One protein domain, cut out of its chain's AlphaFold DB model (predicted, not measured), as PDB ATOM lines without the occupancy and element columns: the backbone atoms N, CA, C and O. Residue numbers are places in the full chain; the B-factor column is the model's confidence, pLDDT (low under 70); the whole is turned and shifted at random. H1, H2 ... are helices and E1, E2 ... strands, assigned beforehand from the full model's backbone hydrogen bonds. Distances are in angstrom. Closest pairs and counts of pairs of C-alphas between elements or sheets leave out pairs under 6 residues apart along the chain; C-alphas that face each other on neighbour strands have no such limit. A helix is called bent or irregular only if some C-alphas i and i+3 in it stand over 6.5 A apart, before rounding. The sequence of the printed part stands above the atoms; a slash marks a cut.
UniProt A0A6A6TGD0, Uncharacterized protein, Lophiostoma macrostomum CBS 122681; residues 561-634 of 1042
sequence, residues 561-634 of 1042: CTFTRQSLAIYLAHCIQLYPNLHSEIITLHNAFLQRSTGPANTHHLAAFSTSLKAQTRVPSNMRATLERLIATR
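Overview. This is residues 561 to 634 of the 1042 residues of an uncharacterized protein of Lophiostoma macrostomum CBS 122681 (UniProt A0A6A6TGD0). Four helices run up and down in a bundle, H1 to H2 to H3 to H4 round a ring left nearly closed between H4 and H1; short strand E1 sits at one end. The 74 printed residues, mostly helix, run E1, H1, H2, H3, H4; compact, radius of gyration of the C-alphas 11.2 A, spans 29 by 22 by 21 A.

Along the chain. E1 is residues 561 to 563, from C-alpha 561 at (136.438, 192.893, 90.511). H1 is 565 to 578, 20.0 A; H2 580 to 594, 19.8 A, irregular, with C-alphas 581 and 584 7.7 A apart; H3 603 to 616, 19.9 A; H4 621 to 632, 16.2 A, to C-alpha 632 at (135.519, 183.916, 89.869).

Arrangement. E1 pairs with no named strand; its residues 562 to 563 pair antiparallel with 601 to 602. Hairpin H1 and H2 touch, closest C-alphas Ile 576 and His 583, 5.4 A, at a shallow tilt of 18 degrees. Hairpin H2 and H3 touch, Phe 593 and His 605, 5.7 A, at a steep 38 degrees. Hairpin H3 and H4 touch, Thr 603 and Ile 631, 5.0 A, at a shallow 30 degrees. H1 and H4 are close but not clearly touching, 7.5 A. Every O i to N i+4 pair is within hydrogen-bond range in H1, H3 and H4, 9 of 11 in H2.

Size, cuts and confidence. The farthest C-alphas, Asn 581 and Arg 634, are 32.0 A apart. The printed part has no cut and no long link. pLDDT is under 70 at 580 to 581 and 596 to 599.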
ATOM      1  N   CYS A 561     136.438 192.639  89.072       82.00
ATOM      2  CA  CYS A 561     136.438 192.893  90.511       82.00
ATOM      3  C   CYS A 561     137.827 193.296  91.032       82.00
ATOM      4  O   CYS A 561     138.858 192.798  90.562       82.00
ATOM      5  N   THR A 562     137.842 194.170  92.038       84.25
ATOM      6  CA  THR A 562     139.031 194.550  92.808       84.25
ATOM      7  C   THR A 562     138.820 194.400  94.305       84.25
ATOM      8  O   THR A 562     137.705 194.528  94.799       84.25
ATOM      9  N   PHE A 563     139.915 194.119  95.007       86.06
ATOM     10  CA  PHE A 563     139.951 193.715  96.407       86.06
ATOM     11  C   PHE A 563     140.909 194.609  97.195       86.06
ATOM     12  O   PHE A 563     141.979 195.002  96.704       86.06
ATOM     13  N   THR A 564     140.554 194.909  98.444       84.12
ATOM     14  CA  THR A 564     141.417 195.703  99.326       84.12
ATOM     15  C   THR A 564     142.712 194.948  99.634       84.12
ATOM     16  O   THR A 564     142.703 193.770  99.987       84.12
ATOM     17  N   ARG A 565     143.861 195.635  99.552       79.56
ATOM     18  CA  ARG A 565     145.162 195.022  99.888       79.56
ATOM     19  C   ARG A 565     145.204 194.495 101.319       79.56
ATOM     20  O   ARG A 565     145.890 193.518 101.576       79.56
ATOM     21  N   GLN A 566     144.471 195.134 102.228       81.69
ATOM     22  CA  GLN A 566     144.418 194.772 103.639       81.69
ATOM     23  C   GLN A 566     143.695 193.441 103.880       81.69
ATOM     24  O   GLN A 566     144.240 192.611 104.597       81.69
ATOM     25  N   SER A 567     142.543 193.179 103.243       83.19
ATOM     26  CA  SER A 567     141.861 191.877 103.376       83.19
ATOM     27  C   SER A 567     142.733 190.735 102.838       83.19
ATOM     28  O   SER A 567     142.943 189.738 103.526       83.19
ATOM     29  N   LEU A 568     143.348 190.927 101.665       86.12
ATOM     30  CA  LEU A 568     144.289 189.965 101.085       86.12
ATOM     31  C   LEU A 568     145.558 189.774 101.933       86.12
ATOM     32  O   LEU A 568     146.007 188.644 102.094       86.12
ATOM     33  N   ALA A 569     146.140 190.838 102.493       83.31
ATOM     34  CA  ALA A 569     147.342 190.737 103.322       83.31
ATOM     35  C   ALA A 569     147.059 190.073 104.681       83.31
ATOM     36  O   ALA A 569     147.856 189.246 105.113       83.31
ATOM     37  N   ILE A 570     145.908 190.351 105.308       81.75
ATOM     38  CA  ILE A 570     145.448 189.651 106.523       81.75
ATOM     39  C   ILE A 570     145.255 188.161 106.226       81.75
ATOM     40  O   ILE A 570     145.754 187.318 106.969       81.75
ATOM     41  N   TYR A 571     144.592 187.830 105.117       87.44
ATOM     42  CA  TYR A 571     144.361 186.451 104.694       87.44
ATOM     43  C   TYR A 571     145.664 185.697 104.366       87.44
ATOM     44  O   TYR A 571     145.861 184.574 104.828       87.44
ATOM     45  N   LEU A 572     146.604 186.313 103.641       86.94
ATOM     46  CA  LEU A 572     147.900 185.691 103.339       86.94
ATOM     47  C   LEU A 572     148.796 185.566 104.579       86.94
ATOM     48  O   LEU A 572     149.455 184.540 104.741       86.94
ATOM     49  N   ALA A 573     148.783 186.545 105.489       78.75
ATOM     50  CA  ALA A 573     149.462 186.431 106.780       78.75
ATOM     51  C   ALA A 573     148.870 185.291 107.628       78.75
ATOM     52  O   ALA A 573     149.604 184.602 108.331       78.75
ATOM     53  N   HIS A 574     147.561 185.054 107.525       80.50
ATOM     54  CA  HIS A 574     146.889 183.937 108.179       80.50
ATOM     55  C   HIS A 574     147.277 182.577 107.573       80.50
ATOM     56  O   HIS A 574     147.684 181.674 108.304       80.50
ATOM     57  N   CYS A 575     147.274 182.461 106.239       82.44
ATOM     58  CA  CYS A 575     147.773 181.277 105.528       82.44
ATOM     59  C   CYS A 575     149.217 180.929 105.935       82.44
ATOM     60  O   CYS A 575     149.552 179.758 106.064       82.44
ATOM     61  N   ILE A 576     150.058 181.935 106.186       76.12
ATOM     62  CA  ILE A 576     151.438 181.761 106.661       76.12
ATOM     63  C   ILE A 576     151.518 181.183 108.087       76.12
ATOM     64  O   ILE A 576     152.422 180.396 108.359       76.12
ATOM     65  N   GLN A 577     150.602 181.535 109.000       70.25
ATOM     66  CA  GLN A 577     150.589 180.967 110.362       70.25
ATOM     67  C   GLN A 577     150.088 179.511 110.381       70.25
ATOM     68  O   GLN A 577     150.563 178.713 111.188       70.25
ATOM     69  N   LEU A 578     149.155 179.160 109.488       73.31
ATOM     70  CA  LEU A 578     148.650 177.789 109.329       73.31
ATOM     71  C   LEU A 578     149.622 176.887 108.557       73.31
ATOM     72  O   LEU A 578     149.791 175.722 108.909       73.31
ATOM     73  N   TYR A 579     150.297 177.436 107.544       75.75
ATOM     74  CA  TYR A 579     151.202 176.712 106.651       75.75
ATOM     75  C   TYR A 579     152.590 177.390 106.589       75.75
ATOM     76  O   TYR A 579     152.947 177.983 105.565       75.75
ATOM     77  N   PRO A 580     153.419 177.310 107.656       66.50
ATOM     78  CA  PRO A 580     154.729 177.975 107.701       66.50
ATOM     79  C   PRO A 580     155.687 177.547 106.579       66.50
ATOM     80  O   PRO A 580     156.566 178.306 106.179       66.50
ATOM     81  N   ASN A 581     155.483 176.351 106.025       65.94
ATOM     82  CA  ASN A 581     156.197 175.808 104.868       65.94
ATOM     83  C   ASN A 581     155.865 176.495 103.524       65.94
ATOM     84  O   ASN A 581     156.357 176.038 102.498       65.94
ATOM     85  N   LEU A 582     155.000 177.517 103.521       74.38
ATOM     86  CA  LEU A 582     154.666 178.357 102.361       74.38
ATOM     87  C   LEU A 582     155.132 179.820 102.542       74.38
ATOM     88  O   LEU A 582     154.799 180.686 101.731       74.38
ATOM     89  N   HIS A 583     155.836 180.134 103.637       78.62
ATOM     90  CA  HIS A 583     156.196 181.502 104.033       78.62
ATOM     91  C   HIS A 583     157.074 182.217 102.994       78.62
ATOM     92  O   HIS A 583     156.787 183.359 102.621       78.62
ATOM     93  N   SER A 584     158.115 181.548 102.493       77.81
ATOM     94  CA  SER A 584     159.032 182.065 101.470       77.81
ATOM     95  C   SER A 584     158.314 182.351 100.150       77.81
ATOM     96  O   SER A 584     158.507 183.403  99.534       77.81
ATOM     97  N   GLU A 585     157.444 181.435  99.742       83.75
ATOM     98  CA  GLU A 585     156.731 181.418  98.469       83.75
ATOM     99  C   GLU A 585     155.644 182.497  98.468       83.75
ATOM    100  O   GLU A 585     155.603 183.338  97.569       83.75
ATOM    101  N   ILE A 586     154.810 182.544  99.516       85.75
ATOM    102  CA  ILE A 586     153.735 183.535  99.653       85.75
ATOM    103  C   ILE A 586     154.309 184.954  99.698       85.75
ATOM    104  O   ILE A 586     153.796 185.817  98.985       85.75
ATOM    105  N   ILE A 587     155.379 185.215 100.461       83.56
ATOM    106  CA  ILE A 587     156.006 186.548 100.505       83.56
ATOM    107  C   ILE A 587     156.586 186.922  99.136       83.56
ATOM    108  O   ILE A 587     156.337 188.024  98.644       83.56
ATOM    109  N   THR A 588     157.319 186.014  98.487       84.56
ATOM    110  CA  THR A 588     157.935 186.274  97.174       84.56
ATOM    111  C   THR A 588     156.879 186.589  96.113       84.56
ATOM    112  O   THR A 588     156.979 187.598  95.410       84.56
ATOM    113  N   LEU A 589     155.819 185.783  96.040       85.50
ATOM    114  CA  LEU A 589     154.738 185.940  95.067       85.50
ATOM    115  C   LEU A 589     153.827 187.136  95.381       85.50
ATOM    116  O   LEU A 589     153.409 187.839  94.459       85.50
ATOM    117  N   HIS A 590     153.564 187.434  96.656       86.69
ATOM    118  CA  HIS A 590     152.865 188.656  97.067       86.69
ATOM    119  C   HIS A 590     153.627 189.898  96.593       86.69
ATOM    120  O   HIS A 590     153.044 190.807  95.996       86.69
ATOM    121  N   ASN A 591     154.944 189.925  96.804       83.25
ATOM    122  CA  ASN A 591     155.783 191.060  96.436       83.25
ATOM    123  C   ASN A 591     155.923 191.194  94.907       83.25
ATOM    124  O   ASN A 591     156.012 192.311  94.397       83.25
ATOM    125  N   ALA A 592     155.886 190.082  94.166       80.75
ATOM    126  CA  ALA A 592     155.897 190.072  92.704       80.75
ATOM    127  C   ALA A 592     154.574 190.559  92.080       80.75
ATOM    128  O   ALA A 592     154.604 191.423  91.203       80.75
ATOM    129  N   PHE A 593     153.424 190.037  92.525       81.69
ATOM    130  CA  PHE A 593     152.140 190.204  91.823       81.69
ATOM    131  C   PHE A 593     151.145 191.152  92.502       81.69
ATOM    132  O   PHE A 593     150.360 191.804  91.814       81.69
ATOM    133  N   LEU A 594     151.160 191.261  93.833       79.56
ATOM    134  CA  LEU A 594     150.159 192.025  94.587       79.56
ATOM    135  C   LEU A 594     150.705 193.400  95.006       79.56
ATOM    136  O   LEU A 594     150.079 194.428  94.730       79.56
ATOM    137  N   GLN A 595     151.907 193.442  95.588       75.06
ATOM    138  CA  GLN A 595     152.518 194.669  96.112       75.06
ATOM    139  C   GLN A 595     152.863 195.692  95.012       75.06
ATOM    140  O   GLN A 595     152.644 196.889  95.213       75.06
ATOM    141  N   ARG A 596     153.391 195.228  93.866       66.00
ATOM    142  CA  ARG A 596     153.949 196.059  92.775       66.00
ATOM    143  C   ARG A 596     152.935 196.882  91.978       66.00
ATOM    144  O   ARG A 596     153.333 197.847  91.334       66.00
ATOM    145  N   SER A 597     151.652 196.520  92.007       63.56
ATOM    146  CA  SER A 597     150.600 197.330  91.377       63.56
ATOM    147  C   SER A 597     150.481 198.714  92.051       63.56
ATOM    148  O   SER A 597     151.014 198.925  93.142       63.56
ATOM    149  N   THR A 598     149.780 199.672  91.442       58.56
ATOM    150  CA  THR A 598     149.587 201.032  92.001       58.56
ATOM    151  C   THR A 598     148.219 201.266  92.655       58.56
ATOM    152  O   THR A 598     148.022 202.312  93.262       58.56
ATOM    153  N   GLY A 599     147.298 200.296  92.588       68.19
ATOM    154  CA  GLY A 599     145.936 200.386  93.140       68.19
ATOM    155  C   GLY A 599     145.513 199.145  93.947       68.19
ATOM    156  O   GLY A 599     146.381 198.387  94.400       68.19
ATOM    157  N   PRO A 600     144.202 198.909  94.158       76.56
ATOM    158  CA  PRO A 600     143.705 197.657  94.734       76.56
ATOM    159  C   PRO A 600     144.044 196.455  93.834       76.56
ATOM    160  O   PRO A 600     144.295 196.601  92.635       76.56
ATOM    161  N   ALA A 601     144.080 195.251  94.406       80.81
ATOM    162  CA  ALA A 601     144.402 194.051  93.636       80.81
ATOM    163  C   ALA A 601     143.194 193.641  92.785       80.81
ATOM    164  O   ALA A 601     142.084 193.566  93.300       80.81
ATOM    165  N   ASN A 602     143.395 193.365  91.496       86.06
ATOM    166  CA  ASN A 602     142.337 192.895  90.601       86.06
ATOM    167  C   ASN A 602     142.359 191.361  90.461       86.06
ATOM    168  O   ASN A 602     143.326 190.694  90.844       86.06
ATOM    169  N   THR A 603     141.302 190.799  89.871       85.69
ATOM    170  CA  THR A 603     141.197 189.356  89.577       85.69
ATOM    171  C   THR A 603     142.369 188.812  88.750       85.69
ATOM    172  O   THR A 603     142.753 187.662  88.941       85.69
ATOM    173  N   HIS A 604     142.993 189.621  87.884       84.12
ATOM    174  CA  HIS A 604     144.164 189.220  87.093       84.12
ATOM    175  C   HIS A 604     145.435 189.063  87.953       84.12
ATOM    176  O   HIS A 604     146.147 188.070  87.818       84.12
ATOM    177  N   HIS A 605     145.701 189.981  88.890       86.00
ATOM    178  CA  HIS A 605     146.816 189.859  89.839       86.00
ATOM    179  C   HIS A 605     146.647 188.627  90.746       86.00
ATOM    180  O   HIS A 605     147.618 187.918  91.011       86.00
ATOM    181  N   LEU A 606     145.411 188.327  91.166       86.88
ATOM    182  CA  LEU A 606     145.086 187.115  91.926       86.88
ATOM    183  C   LEU A 606     145.224 185.834  91.091       86.88
ATOM    184  O   LEU A 606     145.748 184.841  91.596       86.88
ATOM    185  N   ALA A 607     144.829 185.850  89.815       86.62
ATOM    186  CA  ALA A 607     145.018 184.720  88.906       86.62
ATOM    187  C   ALA A 607     146.507 184.426  88.655       86.62
ATOM    188  O   ALA A 607     146.919 183.265  88.717       86.62
ATOM    189  N   ALA A 608     147.331 185.460  88.455       85.69
ATOM    190  CA  ALA A 608     148.781 185.323  88.315       85.69
ATOM    191  C   ALA A 608     149.442 184.776  89.595       85.69
ATOM    192  O   ALA A 608     150.221 183.820  89.529       85.69
ATOM    193  N   PHE A 609     149.076 185.317  90.765       89.44
ATOM    194  CA  PHE A 609     149.523 184.821  92.071       89.44
ATOM    195  C   PHE A 609     149.129 183.350  92.290       89.44
ATOM    196  O   PHE A 609     149.989 182.526  92.590       89.44
ATOM    197  N   SER A 610     147.855 182.995  92.079       89.06
ATOM    198  CA  SER A 610     147.349 181.627  92.275       89.06
ATOM    199  C   SER A 610     148.008 180.624  91.325       89.06
ATOM    200  O   SER A 610     148.391 179.538  91.758       89.06
ATOM    201  N   THR A 611     148.200 180.991  90.054       87.25
ATOM    202  CA  THR A 611     148.861 180.131  89.059       87.25
ATOM    203  C   THR A 611     150.330 179.900  89.417       87.25
ATOM    204  O   THR A 611     150.792 178.763  89.399       87.25
ATOM    205  N   SER A 612     151.045 180.954  89.822       84.94
ATOM    206  CA  SER A 612     152.454 180.851  90.225       84.94
ATOM    207  C   SER A 612     152.630 180.043  91.515       84.94
ATOM    208  O   SER A 612     153.521 179.202  91.590       84.94
ATOM    209  N   LEU A 613     151.749 180.226  92.505       83.88
ATOM    210  CA  LEU A 613     151.781 179.467  93.759       83.88
ATOM    211  C   LEU A 613     151.506 177.973  93.511       83.88
ATOM    212  O   LEU A 613     152.234 177.127  94.023       83.88
ATOM    213  N   LYS A 614     150.523 177.642  92.659       84.06
ATOM    214  CA  LYS A 614     150.231 176.261  92.222       84.06
ATOM    215  C   LYS A 614     151.383 175.607  91.451       84.06
ATOM    216  O   LYS A 614     151.512 174.390  91.505       84.06
ATOM    217  N   ALA A 615     152.187 176.389  90.730       78.12
ATOM    218  CA  ALA A 615     153.347 175.891  89.991       78.12
ATOM    219  C   ALA A 615     154.582 175.662  90.883       78.12
ATOM    220  O   ALA A 615     155.427 174.839  90.542       78.12
ATOM    221  N   GLN A 616     154.695 176.379  92.006       73.12
ATOM    222  CA  GLN A 616     155.850 176.307  92.909       73.12
ATOM    223  C   GLN A 616     155.650 175.358  94.099       73.12
ATOM    224  O   GLN A 616     156.630 174.816  94.601       73.12
ATOM    225  N   THR A 617     154.418 175.154  94.581       75.50
ATOM    226  CA  THR A 617     154.172 174.381  95.812       75.50
ATOM    227  C   THR A 617     152.762 173.773  95.893       75.50
ATOM    228  O   THR A 617     151.834 174.164  95.181       75.50
ATOM    229  N   ARG A 618     152.575 172.783  96.779       78.50
ATOM    230  CA  ARG A 618     151.296 172.082  96.988       78.50
ATOM    231  C   ARG A 618     150.331 172.948  97.807       78.50
ATOM    232  O   ARG A 618     150.243 172.821  99.023       78.50
ATOM    233  N   VAL A 619     149.568 173.797  97.120       80.00
ATOM    234  CA  VAL A 619     148.553 174.674  97.738       80.00
ATOM    235  C   VAL A 619     147.427 173.857  98.405       80.00
ATOM    236  O   VAL A 619     146.819 173.022  97.715       80.00
ATOM    237  N   PRO A 620     147.103 174.110  99.694       84.00
ATOM    238  CA  PRO A 620     145.976 173.503 100.413       84.00
ATOM    239  C   PRO A 620     144.621 173.662  99.706       84.00
ATOM    240  O   PRO A 620     144.422 174.583  98.911       84.00
ATOM    241  N   SER A 621     143.676 172.768 100.005       82.38
ATOM    242  CA  SER A 621     142.316 172.752  99.439       82.38
ATOM    243  C   SER A 621     141.561 174.054  99.694       82.38
ATOM    244  O   SER A 621     141.070 174.668  98.750       82.38
ATOM    245  N   ASN A 622     141.524 174.495 100.950       84.75
ATOM    246  CA  ASN A 622     140.757 175.662 101.378       84.75
ATOM    247  C   ASN A 622     141.320 176.926 100.720       84.75
ATOM    248  O   ASN A 622     140.619 177.618  99.987       84.75
ATOM    249  N   MET A 623     142.643 177.114 100.833       88.62
ATOM    250  CA  MET A 623     143.349 178.239 100.222       88.62
ATOM    251  C   MET A 623     143.133 178.318  98.703       88.62
ATOM    252  O   MET A 623     143.009 179.407  98.138       88.62
ATOM    253  N   ARG A 624     143.072 177.162  98.032       86.88
ATOM    254  CA  ARG A 624     142.775 177.055  96.600       86.88
ATOM    255  C   ARG A 624     141.336 177.461  96.285       86.88
ATOM    256  O   ARG A 624     141.155 178.294  95.402       86.88
ATOM    257  N   ALA A 625     140.356 176.925  97.011       87.62
ATOM    258  CA  ALA A 625     138.941 177.238  96.827       87.62
ATOM    259  C   ALA A 625     138.656 178.733  97.050       87.62
ATOM    260  O   ALA A 625     137.974 179.357  96.239       87.62
ATOM    261  N   THR A 626     139.247 179.338  98.081       89.75
ATOM    262  CA  THR A 626     139.142 180.776  98.369       89.75
ATOM    263  C   THR A 626     139.756 181.627  97.258       89.75
ATOM    264  O   THR A 626     139.104 182.545  96.760       89.75
ATOM    265  N   LEU A 627     140.970 181.305  96.789       89.88
ATOM    266  CA  LEU A 627     141.586 182.007  95.653       89.88
ATOM    267  C   LEU A 627     140.753 181.872  94.368       89.88
ATOM    268  O   LEU A 627     140.577 182.855  93.648       89.88
ATOM    269  N   GLU A 628     140.208 180.690  94.085       89.44
ATOM    270  CA  GLU A 628     139.358 180.442  92.913       89.44
ATOM    271  C   GLU A 628     138.023 181.198  93.005       89.44
ATOM    272  O   GLU A 628     137.629 181.845  92.033       89.44
ATOM    273  N   ARG A 629     137.383 181.230  94.180       87.31
ATOM    274  CA  ARG A 629     136.157 182.002  94.454       87.31
ATOM    275  C   ARG A 629     136.388 183.511  94.304       87.31
ATOM    276  O   ARG A 629     135.569 184.189  93.683       87.31
ATOM    277  N   LEU A 630     137.530 184.032  94.762       88.00
ATOM    278  CA  LEU A 630     137.935 185.428  94.539       88.00
ATOM    279  C   LEU A 630     138.142 185.738  93.043       88.00
ATOM    280  O   LEU A 630     137.602 186.719  92.535       88.00
ATOM    281  N   ILE A 631     138.857 184.886  92.299       88.25
ATOM    282  CA  ILE A 631     139.079 185.056  90.847       88.25
ATOM    283  C   ILE A 631     137.758 184.973  90.055       88.25
ATOM    284  O   ILE A 631     137.567 185.703  89.074       88.25
ATOM    285  N   ALA A 632     136.830 184.115  90.484       85.38
ATOM    286  CA  ALA A 632     135.519 183.916  89.869       85.38
ATOM    287  C   ALA A 632     134.479 184.998  90.220       85.38
ATOM    288  O   ALA A 632     133.435 185.051  89.577       85.38
ATOM    289  N   THR A 633     134.739 185.876  91.195       83.06
ATOM    290  CA  THR A 633     133.759 186.876  91.660       83.06
ATOM    291  C   THR A 633     133.461 187.944  90.600       83.06
ATOM    292  O   THR A 633     134.358 188.411  89.895       83.06
ATOM    293  N   ARG A 634     132.178 188.316  90.466       78.88
ATOM    294  CA  ARG A 634     131.653 189.252  89.444       78.88
ATOM    295  C   ARG A 634     130.713 190.333  90.001       78.88
ATOM    296  O   ARG A 634     130.105 191.064  89.232       78.88
TER     297      ARG A 634